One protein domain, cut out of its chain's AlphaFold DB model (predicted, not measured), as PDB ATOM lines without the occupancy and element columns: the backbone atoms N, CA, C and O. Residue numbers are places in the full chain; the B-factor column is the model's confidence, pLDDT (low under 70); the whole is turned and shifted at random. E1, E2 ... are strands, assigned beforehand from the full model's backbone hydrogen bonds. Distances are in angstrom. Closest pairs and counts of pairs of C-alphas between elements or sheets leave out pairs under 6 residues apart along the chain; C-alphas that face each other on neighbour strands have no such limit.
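What this domain is: This is residues 10 to 100 of the 111 residues of the protein "Carbonic anhydrase" of Helicobacter apodemus (UniProt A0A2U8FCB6). One strongly twisted sheet forks along its long bent strand E5: E4 with E1 beyond it, and E3 with E2 beyond it, make two separate branches on one side, while E6 and E7 run side by side on the other. Two long stretches without named elements, residues 10 to 21 before E1 and residues 66 to 78 between E5 and E6, reach far from the mean of the C-alphas. The printed part has 91 residues, with no named helix and seven named strands, E1 to E7 in chain order; the class is all strand, and the sheet's neighbour pairs are antiparallel. It is only just compact, close to loose, with a radius of gyration of the C-alphas of 14.4 A and spans of 37 by 35 by 22 A.

How they stand to each other: Edge strand E1, residues 22 to 25, is the antiparallel neighbour of E4, residues 49 to 52, with N 23 and O 51 2.9 A apart, within hydrogen-bond range. Edge strand E2, residues 30 to 35, and E3, residues 40 to 44, form an antiparallel hairpin, with N 34 and O 41 at 2.8 A. E1 and E2 are apart, as are E3 and E4. E5, residues 55 to 65, bends by 65 degrees at residue 60. On one side of it lie E4, beside residues 55 to 59, and E3, beside residues 60 to 63. N 57 and O 50 are 2.8 A apart in the hairpin of E4 and E5; N 42 and O 62 are 2.8 A apart between antiparallel E3 and E5. On the other side lies E6, residues 79 to 86, in a hairpin with E5, with N 82 and O 63 at 2.8 A. E7, residues 92 to 99, is an edge strand in a hairpin with E6, with N 97 and O 81 at 2.8 A. E4, E5, E6 and E7 form a meander, each strand the antiparallel neighbour of the one before.

Where its parts are: E1 begins at C-alpha 22 (144.049, 183.485, 148.339) and is 10.1 A long from first to last C-alpha. E2 measures 14.6 A, E3 13.4 A and E4 9.8 A. E5, the longest strand by residues, measures 27.1 A from C-alpha 55 (134.905, 182.953, 151.152) to C-alpha 65. E6 measures 23.2 A, and E7 22.5 A, ending at C-alpha 99 (151.241, 175.655, 130.288).

The domain as a whole: The two C-alphas farthest apart are those of Leu 13 and Lys 31, at 39.6 A. The printed part has no cut. The link from E5 to E6 is long, with 13 residues, and within it residues 71 to 72 pair antiparallel with residues 75 to 76; the other links are tight. Mean pLDDT of the printed part is 92.1, and no printed residue is under 70.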
ATOM      1  N   ILE A  10     144.948 189.553 128.737       95.44
ATOM      2  CA  ILE A  10     145.435 190.124 129.988       95.44
ATOM      3  C   ILE A  10     146.663 190.980 129.668       95.44
ATOM      4  O   ILE A  10     147.677 190.467 129.202       95.44
ATOM      5  N   SER A  11     146.572 192.289 129.913       94.88
ATOM      6  CA  SER A  11     147.693 193.217 129.731       94.88
ATOM      7  C   SER A  11     148.381 193.469 131.067       94.88
ATOM      8  O   SER A  11     147.792 194.098 131.948       94.88
ATOM      9  N   SER A  12     149.630 193.025 131.207       89.88
ATOM     10  CA  SER A  12     150.414 193.197 132.437       89.88
ATOM     11  C   SER A  12     150.621 194.673 132.790       89.88
ATOM     12  O   SER A  12     150.542 195.046 133.954       89.88
ATOM     13  N   LEU A  13     150.759 195.542 131.781       90.00
ATOM     14  CA  LEU A  13     150.887 196.998 131.948       90.00
ATOM     15  C   LEU A  13     149.632 197.679 132.514       90.00
ATOM     16  O   LEU A  13     149.709 198.806 132.995       90.00
ATOM     17  N   ARG A  14     148.468 197.033 132.398       89.50
ATOM     18  CA  ARG A  14     147.187 197.535 132.919       89.50
ATOM     19  C   ARG A  14     146.740 196.789 134.173       89.50
ATOM     20  O   ARG A  14     145.670 197.097 134.698       89.50
ATOM     21  N   ALA A  15     147.516 195.805 134.627       86.69
ATOM     22  CA  ALA A  15     147.227 195.101 135.860       86.69
ATOM     23  C   ALA A  15     147.372 196.069 137.038       86.69
ATOM     24  O   ALA A  15     148.308 196.865 137.105       86.69
ATOM     25  N   ILE A  16     146.407 196.017 137.952       88.38
ATOM     26  CA  ILE A  16     146.435 196.786 139.191       88.38
ATOM     27  C   ILE A  16     146.845 195.824 140.294       88.38
ATOM     28  O   ILE A  16     146.208 194.781 140.470       88.38
ATOM     29  N   ASP A  17     147.863 196.204 141.060       81.50
ATOM     30  CA  ASP A  17     148.264 195.473 142.255       81.50
ATOM     31  C   ASP A  17     147.178 195.604 143.324       81.50
ATOM     32  O   ASP A  17     147.123 196.554 144.107       81.50
ATOM     33  N   LYS A  18     146.269 194.630 143.333       84.19
ATOM     34  CA  LYS A  18     145.277 194.448 144.386       84.19
ATOM     35  C   LYS A  18     145.661 193.235 145.215       84.19
ATOM     36  O   LYS A  18     145.696 192.112 144.714       84.19
ATOM     37  N   VAL A  19     145.883 193.461 146.505       79.50
ATOM     38  CA  VAL A  19     146.099 192.378 147.463       79.50
ATOM     39  C   VAL A  19     144.750 191.719 147.737       79.50
ATOM     40  O   VAL A  19     143.882 192.312 148.374       79.50
ATOM     41  N   ASN A  20     144.566 190.505 147.226       86.69
ATOM     42  CA  ASN A  20     143.480 189.623 147.640       86.69
ATOM     43  C   ASN A  20     144.075 188.477 148.461       86.69
ATOM     44  O   ASN A  20     145.170 188.000 148.159       86.69
ATOM     45  N   SER A  21     143.345 188.022 149.476       93.06
ATOM     46  CA  SER A  21     143.716 186.812 150.206       93.06
ATOM     47  C   SER A  21     143.312 185.600 149.375       93.06
ATOM     48  O   SER A  21     142.138 185.463 149.023       93.06
ATOM     49  N   LEU A  22     144.277 184.742 149.045       94.25
ATOM     50  CA  LEU A  22     144.049 183.485 148.339       94.25
ATOM     51  C   LEU A  22     144.793 182.360 149.059       94.25
ATOM     52  O   LEU A  22     146.022 182.342 149.101       94.25
ATOM     53  N   ILE A  23     144.039 181.414 149.610       96.00
ATOM     54  CA  ILE A  23     144.565 180.220 150.279       96.00
ATOM     55  C   ILE A  23     144.113 179.000 149.480       96.00
ATOM     56  O   ILE A  23     142.918 178.821 149.263       96.00
ATOM     57  N   LEU A  24     145.059 178.159 149.062       95.19
ATOM     58  CA  LEU A  24     144.788 176.924 148.326       95.19
ATOM     59  C   LEU A  24     144.938 175.722 149.261       95.19
ATOM     60  O   LEU A  24     145.933 175.619 149.980       95.19
ATOM     61  N   ARG A  25     143.959 174.815 149.252       94.94
ATOM     62  CA  ARG A  25     143.980 173.561 150.013       94.94
ATOM     63  C   ARG A  25     143.489 172.435 149.119       94.94
ATOM     64  O   ARG A  25     142.289 172.197 149.029       94.94
ATOM     65  N   TYR A  26     144.426 171.792 148.433       92.75
ATOM     66  CA  TYR A  26     144.146 170.673 147.542       92.75
ATOM     67  C   TYR A  26     144.763 169.393 148.083       92.75
ATOM     68  O   TYR A  26     145.898 169.403 148.559       92.75
ATOM     69  N   GLU A  27     144.013 168.310 147.956       86.88
ATOM     70  CA  GLU A  27     144.423 166.958 148.312       86.88
ATOM     71  C   GLU A  27     144.610 166.115 147.039       86.88
ATOM     72  O   GLU A  27     144.302 166.541 145.925       86.88
ATOM     73  N   SER A  28     145.148 164.901 147.175       78.94
ATOM     74  CA  SER A  28     145.173 163.930 146.067       78.94
ATOM     75  C   SER A  28     143.826 163.204 145.983       78.94
ATOM     76  O   SER A  28     143.716 162.039 146.353       78.94
ATOM     77  N   ASP A  29     142.787 163.921 145.553       74.62
ATOM     78  CA  ASP A  29     141.378 163.514 145.666       74.62
ATOM     79  C   ASP A  29     140.609 163.514 144.335       74.62
ATOM     80  O   ASP A  29     139.379 163.604 144.304       74.62
ATOM     81  N   SER A  30     141.317 163.387 143.209       77.81
ATOM     82  CA  SER A  30     140.653 163.243 141.913       77.81
ATOM     83  C   SER A  30     139.859 161.937 141.866       77.81
ATOM     84  O   SER A  30     140.414 160.851 142.044       77.81
ATOM     85  N   LYS A  31     138.572 162.039 141.555       81.62
ATOM     86  CA  LYS A  31     137.638 160.915 141.519       81.62
ATOM     87  C   LYS A  31     137.734 160.119 140.230       81.62
ATOM     88  O   LYS A  31     137.750 158.892 140.239       81.62
ATOM     89  N   ASN A  32     137.713 160.819 139.100       81.50
ATOM     90  CA  ASN A  32     137.768 160.214 137.777       81.50
ATOM     91  C   ASN A  32     138.199 161.225 136.712       81.50
ATOM     92  O   ASN A  32     138.221 162.436 136.941       81.50
ATOM     93  N   VAL A  33     138.516 160.684 135.536       87.31
ATOM     94  CA  VAL A  33     138.797 161.437 134.316       87.31
ATOM     95  C   VAL A  33     137.725 161.096 133.290       87.31
ATOM     96  O   VAL A  33     137.438 159.923 133.051       87.31
ATOM     97  N   VAL A  34     137.140 162.118 132.675       86.19
ATOM     98  CA  VAL A  34     136.090 161.997 131.665       86.19
ATOM     99  C   VAL A  34     136.532 162.732 130.406       86.19
ATOM    100  O   VAL A  34     136.888 163.906 130.456       86.19
ATOM    101  N   ASN A  35     136.479 162.055 129.261       85.19
ATOM    102  CA  ASN A  35     136.510 162.717 127.961       85.19
ATOM    103  C   ASN A  35     135.063 162.988 127.539       85.19
ATOM    104  O   ASN A  35     134.316 162.046 127.282       85.19
ATOM    105  N   ASN A  36     134.658 164.256 127.500       79.62
ATOM    106  CA  ASN A  36     133.277 164.644 127.191       79.62
ATOM    107  C   ASN A  36     133.076 165.077 125.726       79.62
ATOM    108  O   ASN A  36     132.052 165.670 125.399       79.62
ATOM    109  N   GLY A  37     134.050 164.809 124.847       78.25
ATOM    110  CA  GLY A  37     134.016 165.206 123.434       78.25
ATOM    111  C   GLY A  37     134.465 166.647 123.162       78.25
ATOM    112  O   GLY A  37     134.719 166.982 122.008       78.25
ATOM    113  N   HIS A  38     134.626 167.471 124.203       77.31
ATOM    114  CA  HIS A  38     135.118 168.850 124.103       77.31
ATOM    115  C   HIS A  38     136.414 169.076 124.892       77.31
ATOM    116  O   HIS A  38     137.256 169.866 124.478       77.31
ATOM    117  N   THR A  39     136.600 168.370 126.009       79.06
ATOM    118  CA  THR A  39     137.793 168.462 126.856       79.06
ATOM    119  C   THR A  39     138.040 167.160 127.628       79.06
ATOM    120  O   THR A  39     137.183 166.272 127.699       79.06
ATOM    121  N   LEU A  40     139.231 167.053 128.219       83.00
ATOM    122  CA  LEU A  40     139.520 166.108 129.292       83.00
ATOM    123  C   LEU A  40     139.202 166.788 130.621       83.00
ATOM    124  O   LEU A  40     139.851 167.766 130.984       83.00
ATOM    125  N   GLN A  41     138.219 166.255 131.336       88.81
ATOM    126  CA  GLN A  41     137.761 166.775 132.614       88.81
ATOM    127  C   GLN A  41     138.139 165.820 133.746       88.81
ATOM    128  O   GLN A  41     137.875 164.622 133.671       88.81
ATOM    129  N   LEU A  42     138.723 166.357 134.810       89.38
ATOM    130  CA  LEU A  42     138.934 165.674 136.077       89.38
ATOM    131  C   LEU A  42     137.852 166.130 137.047       89.38
ATOM    132  O   LEU A  42     137.652 167.331 137.209       89.38
ATOM    133  N   ASN A  43     137.176 165.189 137.694       88.81
ATOM    134  CA  ASN A  43     136.216 165.502 138.750       88.81
ATOM    135  C   ASN A  43     136.849 165.262 140.117       88.81
ATOM    136  O   ASN A  43     137.616 164.311 140.278       88.81
ATOM    137  N   PHE A  44     136.489 166.088 141.092       88.19
ATOM    138  CA  PHE A  44     136.995 166.013 142.459       88.19
ATOM    139  C   PHE A  44     135.840 165.760 143.427       88.19
ATOM    140  O   PHE A  44     134.694 166.124 143.148       88.19
ATOM    141  N   ASP A  45     136.129 165.101 144.545       79.38
ATOM    142  CA  ASP A  45     135.220 165.126 145.688       79.38
ATOM    143  C   ASP A  45     135.482 166.423 146.490       79.38
ATOM    144  O   ASP A  45     136.559 167.003 146.404       79.38
ATOM    145  N   ASN A  46     134.496 166.923 147.244       76.69
ATOM    146  CA  ASN A  46     134.514 168.267 147.864       76.69
ATOM    147  C   ASN A  46     135.537 168.450 149.021       76.69
ATOM    148  O   ASN A  46     135.280 169.211 149.959       76.69
ATOM    149  N   MET A  47     136.663 167.732 149.011       87.38
ATOM    150  CA  MET A  47     137.730 167.851 150.007       87.38
ATOM    151  C   MET A  47     138.717 168.961 149.635       87.38
ATOM    152  O   MET A  47     139.122 169.723 150.514       87.38
ATOM    153  N   SER A  48     139.033 169.108 148.348       94.38
ATOM    154  CA  SER A  48     139.827 170.212 147.804       94.38
ATOM    155  C   SER A  48     139.028 171.523 147.700       94.38
ATOM    156  O   SER A  48     137.890 171.551 147.229       94.38
ATOM    157  N   TYR A  49     139.618 172.646 148.119       96.00
ATOM    158  CA  TYR A  49     138.995 173.972 148.040       96.00
ATOM    159  C   TYR A  49     140.010 175.119 148.027       96.00
ATOM    160  O   TYR A  49     141.190 174.965 148.350       96.00
ATOM    161  N   ILE A  50     139.510 176.311 147.716       97.00
ATOM    162  CA  ILE A  50     140.210 177.578 147.920       97.00
ATOM    163  C   ILE A  50     139.429 178.473 148.880       97.00
ATOM    164  O   ILE A  50     138.204 178.393 148.974       97.00
ATOM    165  N   THR A  51     140.135 179.359 149.571       97.69
ATOM    166  CA  THR A  51     139.540 180.489 150.288       97.69
ATOM    167  C   THR A  51     140.000 181.774 149.615       97.69
ATOM    168  O   THR A  51     141.194 182.071 149.616       97.69
ATOM    169  N   PHE A  52     139.059 182.515 149.031       96.81
ATOM    170  CA  PHE A  52     139.291 183.806 148.387       96.81
ATOM    171  C   PHE A  52     138.552 184.895 149.161       96.81
ATOM    172  O   PHE A  52     137.326 184.842 149.252       96.81
ATOM    173  N   ASN A  53     139.291 185.856 149.727       95.25
ATOM    174  CA  ASN A  53     138.750 186.923 150.583       95.25
ATOM    175  C   ASN A  53     137.716 186.383 151.596       95.25
ATOM    176  O   ASN A  53     136.543 186.751 151.568       95.25
ATOM    177  N   ASP A  54     138.159 185.430 152.423       95.56
ATOM    178  CA  ASP A  54     137.388 184.761 153.485       95.56
ATOM    179  C   ASP A  54     136.185 183.919 153.027       95.56
ATOM    180  O   ASP A  54     135.503 183.305 153.844       95.56
ATOM    181  N   THR A  55     135.960 183.800 151.717       97.69
ATOM    182  CA  THR A  55     134.905 182.953 151.152       97.69
ATOM    183  C   THR A  55     135.488 181.642 150.639       97.69
ATOM    184  O   THR A  55     136.444 181.635 149.860       97.69
ATOM    185  N   LYS A  56     134.910 180.517 151.069       97.69
ATOM    186  CA  LYS A  56     135.309 179.176 150.631       97.69
ATOM    187  C   LYS A  56     134.644 178.814 149.299       97.69
ATOM    188  O   LYS A  56     133.430 178.941 149.171       97.69
ATOM    189  N   TYR A  57     135.428 178.291 148.358       98.06
ATOM    190  CA  TYR A  57     134.949 177.704 147.107       98.06
ATOM    191  C   TYR A  57     135.509 176.284 146.966       98.06
ATOM    192  O   TYR A  57     136.726 176.102 146.890       98.06
ATOM    193  N   ASN A  58     134.637 175.275 146.948       97.12
ATOM    194  CA  ASN A  58     135.036 173.874 146.786       97.12
ATOM    195  C   ASN A  58     135.409 173.603 145.326       97.12
ATOM    196  O   ASN A  58     134.715 174.079 144.427       97.12
ATOM    197  N   LEU A  59     136.485 172.852 145.091       96.38
ATOM    198  CA  LEU A  59     136.894 172.423 143.754       96.38
ATOM    199  C   LEU A  59     135.900 171.381 143.234       96.38
ATOM    200  O   LEU A  59     135.692 170.352 143.867       96.38
ATOM    201  N   LEU A  60     135.299 171.649 142.076       94.69
ATOM    202  CA  LEU A  60     134.339 170.742 141.445       94.69
ATOM    203  C   LEU A  60     135.008 169.895 140.364       94.69
ATOM    204  O   LEU A  60     134.857 168.674 140.306       94.69
ATOM    205  N   GLN A  61     135.733 170.570 139.474       94.44
ATOM    206  CA  GLN A  61     136.359 169.949 138.317       94.44
ATOM    207  C   GLN A  61     137.564 170.750 137.833       94.44
ATOM    208  O   GLN A  61     137.676 171.950 138.090       94.44
ATOM    209  N   ALA A  62     138.447 170.073 137.105       94.69
ATOM    210  CA  ALA A  62     139.449 170.712 136.272       94.69
ATOM    211  C   ALA A  62     139.287 170.263 134.820       94.69
ATOM    212  O   ALA A  62     138.966 169.105 134.567       94.69
ATOM    213  N   HIS A  63     139.537 171.147 133.864       95.00
ATOM    214  CA  HIS A  63     139.533 170.810 132.442       95.00
ATOM    215  C   HIS A  63     140.572 171.618 131.674       95.00
ATOM    216  O   HIS A  63     141.177 172.541 132.220       95.00
ATOM    217  N   PHE A  64     140.799 171.258 130.412       94.56
ATOM    218  CA  PHE A  64     141.851 171.863 129.600       94.56
ATOM    219  C   PHE A  64     141.346 172.384 128.260       94.56
ATOM    220  O   PHE A  64     140.480 171.774 127.630       94.56
ATOM    221  N   HIS A  65     141.980 173.451 127.790       94.69
ATOM    222  CA  HIS A  65     141.778 174.046 126.474       94.69
ATOM    223  C   HIS A  65     143.089 174.091 125.703       94.69
ATOM    224  O   HIS A  65     144.152 174.355 126.274       94.69
ATOM    225  N   THR A  66     143.022 173.826 124.399       93.25
ATOM    226  CA  THR A  66     144.148 174.009 123.481       93.25
ATOM    227  C   THR A  66     143.668 174.684 122.188       93.25
ATOM    228  O   THR A  66     142.735 174.178 121.557       93.25
ATOM    229  N   PRO A  67     144.275 175.815 121.773       95.81
ATOM    230  CA  PRO A  67     145.277 176.599 122.514       95.81
ATOM    231  C   PRO A  67     144.689 177.243 123.790       95.81
ATOM    232  O   PRO A  67     143.539 176.981 124.133       95.81
ATOM    233  N   SER A  68     145.472 178.045 124.521       97.81
ATOM    234  CA  SER A  68     144.941 178.813 125.655       97.81
ATOM    235  C   SER A  68     143.802 179.732 125.215       97.81
ATOM    236  O   SER A  68     143.874 180.338 124.144       97.81
ATOM    237  N   GLU A  69     142.766 179.838 126.044       97.50
ATOM    238  CA  GLU A  69     141.647 180.746 125.803       97.50
ATOM    239  C   GLU A  69     142.071 182.183 126.127       97.50
ATOM    240  O   GLU A  69     141.867 183.095 125.325       97.50
ATOM    241  N   HIS A  70     142.716 182.390 127.281       98.12
ATOM    242  CA  HIS A  70     143.298 183.676 127.648       98.12
ATOM    243  C   HIS A  70     144.630 183.901 126.938       98.12
ATOM    244  O   HIS A  70     145.404 182.976 126.670       98.12
ATOM    245  N   HIS A  71     144.924 185.173 126.674       97.56
ATOM    246  CA  HIS A  71     146.234 185.610 126.200       97.56
ATOM    247  C   HIS A  71     146.906 186.447 127.291       97.56
ATOM    248  O   HIS A  71     146.227 187.188 128.003       97.56
ATOM    249  N   LEU A  72     148.231 186.366 127.405       96.69
ATOM    250  CA  LEU A  72     149.019 187.242 128.278       96.69
ATOM    251  C   LEU A  72     149.901 188.133 127.410       96.69
ATOM    252  O   LEU A  72     150.766 187.630 126.698       96.69
ATOM    253  N   ASP A  73     149.660 189.443 127.437       96.56
ATOM    254  CA  ASP A  73     150.342 190.428 126.588       96.56
ATOM    255  C   ASP A  73     150.335 190.043 125.094       96.56
ATOM    256  O   ASP A  73     151.311 190.213 124.367       96.56
ATOM    257  N   GLY A  74     149.208 189.495 124.628       96.25
ATOM    258  CA  GLY A  74     149.013 189.018 123.258       96.25
ATOM    259  C   GLY A  74     149.600 187.632 122.969       96.25
ATOM    260  O   GLY A  74     149.408 187.122 121.866       96.25
ATOM    261  N   VAL A  75     150.284 187.001 123.927       96.56
ATOM    262  CA  VAL A  75     150.871 185.666 123.768       96.56
ATOM    263  C   VAL A  75     149.826 184.583 124.019       96.56
ATOM    264  O   VAL A  75     149.201 184.542 125.079       96.56
ATOM    265  N   ILE A  76     149.705 183.674 123.050       97.50
ATOM    266  CA  ILE A  76     148.901 182.450 123.127       97.50
ATOM    267  C   ILE A  76     149.786 181.309 123.631       97.50
ATOM    268  O   ILE A  76     150.876 181.072 123.103       97.50
ATOM    269  N   TYR A  77     149.312 180.582 124.636       97.06
ATOM    270  CA  TYR A  77     149.997 179.429 125.201       97.06
ATOM    271  C   TYR A  77     149.458 178.132 124.580       97.06
ATOM    272  O   TYR A  77     148.306 178.073 124.152       97.06
ATOM    273  N   PRO A  78     150.267 177.059 124.501       96.50
ATOM    274  CA  PRO A  78     149.839 175.808 123.870       96.50
ATOM    275  C   PRO A  78     148.689 175.095 124.600       96.50
ATOM    276  O   PRO A  78     147.987 174.297 123.978       96.50
ATOM    277  N   LEU A  79     148.515 175.342 125.900       95.50
ATOM    278  CA  LEU A  79     147.482 174.722 126.727       95.50
ATOM    279  C   LEU A  79     147.144 175.637 127.913       95.50
ATOM    280  O   LEU A  79     148.037 176.270 128.489       95.50
ATOM    281  N   GLU A  80     145.871 175.662 128.292       97.75
ATOM    282  CA  GLU A  80     145.359 176.304 129.503       97.75
ATOM    283  C   GLU A  80     144.517 175.313 130.308       97.75
ATOM    284  O   GLU A  80     143.698 174.590 129.746       97.75
ATOM    285  N   GLY A  81     144.751 175.247 131.617       97.00
ATOM    286  CA  GLY A  81     143.954 174.456 132.551       97.00
ATOM    287  C   GLY A  81     143.037 175.355 133.366       97.00
ATOM    288  O   GLY A  81     143.492 176.352 133.925       97.00
ATOM    289  N   HIS A  82     141.769 174.987 133.463       97.88
ATOM    290  CA  HIS A  82     140.764 175.657 134.278       97.88
ATOM    291  C   HIS A  82     140.401 174.788 135.473       97.88
ATOM    292  O   HIS A  82     139.927 173.672 135.287       97.88
ATOM    293  N   LEU A  83     140.583 175.308 136.687       96.81
ATOM    294  CA  LEU A  83     140.104 174.694 137.926       96.81
ATOM    295  C   LEU A  83     138.849 175.442 138.370       96.81
ATOM    296  O   LEU A  83     138.923 176.613 138.751       96.81
ATOM    297  N   VAL A  84     137.702 174.775 138.289       96.81
ATOM    298  CA  VAL A  84     136.384 175.359 138.550       96.81
ATOM    299  C   VAL A  84     135.965 175.065 139.980       96.81
ATOM    300  O   VAL A  84     135.859 173.905 140.383       96.81
ATOM    301  N   HIS A  85     135.680 176.128 140.725       97.75
ATOM    302  CA  HIS A  85     135.248 176.075 142.111       97.75
ATOM    303  C   HIS A  85     133.879 176.723 142.286       97.75
ATOM    304  O   HIS A  85     133.492 177.584 141.493       97.75
ATOM    305  N   GLN A  86     133.179 176.351 143.357       97.62
ATOM    306  CA  GLN A  86     131.877 176.914 143.700       97.62
ATOM    307  C   GLN A  86     131.717 177.112 145.213       97.62
ATOM    308  O   GLN A  86     132.134 176.255 145.998       97.62
ATOM    309  N   ASN A  87     131.135 178.240 145.628       97.50
ATOM    310  CA  ASN A  87     130.769 178.485 147.029       97.50
ATOM    311  C   ASN A  87     129.372 177.918 147.361       97.50
ATOM    312  O   ASN A  87     128.667 177.397 146.500       97.50
ATOM    313  N   GLU A  88     128.943 178.040 148.616       96.62
ATOM    314  CA  GLU A  88     127.637 177.532 149.072       96.62
ATOM    315  C   GLU A  88     126.431 178.243 148.432       96.62
ATOM    316  O   GLU A  88     125.353 177.657 148.343       96.62
ATOM    317  N   ASN A  89     126.615 179.470 147.936       97.50
ATOM    318  CA  ASN A  89     125.579 180.231 147.231       97.50
ATOM    319  C   ASN A  89     125.473 179.855 145.744       97.50
ATOM    320  O   ASN A  89     124.559 180.310 145.057       97.50
ATOM    321  N   GLY A  90     126.393 179.031 145.238       96.94
ATOM    322  CA  GLY A  90     126.463 178.648 143.834       96.94
ATOM    323  C   GLY A  90     127.344 179.554 142.966       96.94
ATOM    324  O   GLY A  90     127.467 179.281 141.770       96.94
ATOM    325  N   ASP A  91     127.988 180.577 143.539       97.94
ATOM    326  CA  ASP A  91     128.887 181.469 142.804       97.94
ATOM    327  C   ASP A  91     130.159 180.732 142.390       97.94
ATOM    328  O   ASP A  91     130.733 179.957 143.164       97.94
ATOM    329  N   LEU A  92     130.622 181.002 141.170       97.75
ATOM    330  CA  LEU A  92     131.771 180.329 140.578       97.75
ATOM    331  C   LEU A  92     133.062 181.130 140.741       97.75
ATOM    332  O   LEU A  92     133.082 182.352 140.593       97.75
ATOM    333  N   LEU A  93     134.162 180.406 140.943       97.56
ATOM    334  CA  LEU A  93     135.521 180.930 140.858       97.56
ATOM    335  C   LEU A  93     136.376 179.980 140.017       97.56
ATOM    336  O   LEU A  93     136.468 178.788 140.310       97.56
ATOM    337  N   VAL A  94     137.023 180.506 138.977       97.81
ATOM    338  CA  VAL A  94     137.895 179.723 138.091       97.81
ATOM    339  C   VAL A  94     139.343 180.182 138.236       97.81
ATOM    340  O   VAL A  94     139.633 181.368 138.093       97.81
ATOM    341  N   ILE A  95     140.254 179.243 138.498       97.31
ATOM    342  CA  ILE A  95     141.702 179.476 138.402       97.31
ATOM    343  C   ILE A  95     142.170 179.004 137.026       97.31
ATOM    344  O   ILE A  95     142.020 177.827 136.697       97.31
ATOM    345  N   GLY A  96     142.749 179.918 136.245       97.19
ATOM    346  CA  GLY A  96     143.396 179.625 134.965       97.19
ATOM    347  C   GLY A  96     144.898 179.385 135.130       97.19
ATOM    348  O   GLY A  96     145.583 180.136 135.826       97.19
ATOM    349  N   VAL A  97     145.416 178.338 134.490       97.06
ATOM    350  CA  VAL A  97     146.834 177.956 134.528       97.06
ATOM    351  C   VAL A  97     147.362 177.812 133.108       97.06
ATOM    352  O   VAL A  97     146.957 176.911 132.376       97.06
ATOM    353  N   PHE A  98     148.312 178.663 132.725       97.06
ATOM    354  CA  PHE A  98     149.009 178.533 131.448       97.06
ATOM    355  C   PHE A  98     150.098 177.462 131.502       97.06
ATOM    356  O   PHE A  98     150.920 177.432 132.420       97.06
ATOM    357  N   PHE A  99     150.186 176.649 130.452       94.38
ATOM    358  CA  PHE A  99     151.241 175.655 130.288       94.38
ATOM    359  C   PHE A  99     152.167 176.045 129.140       94.38
ATOM    360  O   PHE A  99     151.727 176.487 128.081       94.38
ATOM    361  N   LYS A 100     153.474 175.843 129.324       91.81
ATOM    362  CA  LYS A 100     154.478 175.978 128.259       91.81
ATOM    363  C   LYS A 100     155.002 174.601 127.873       91.81
ATOM    364  O   LYS A 100     155.154 173.725 128.720       91.81
TER     365      LYS A 100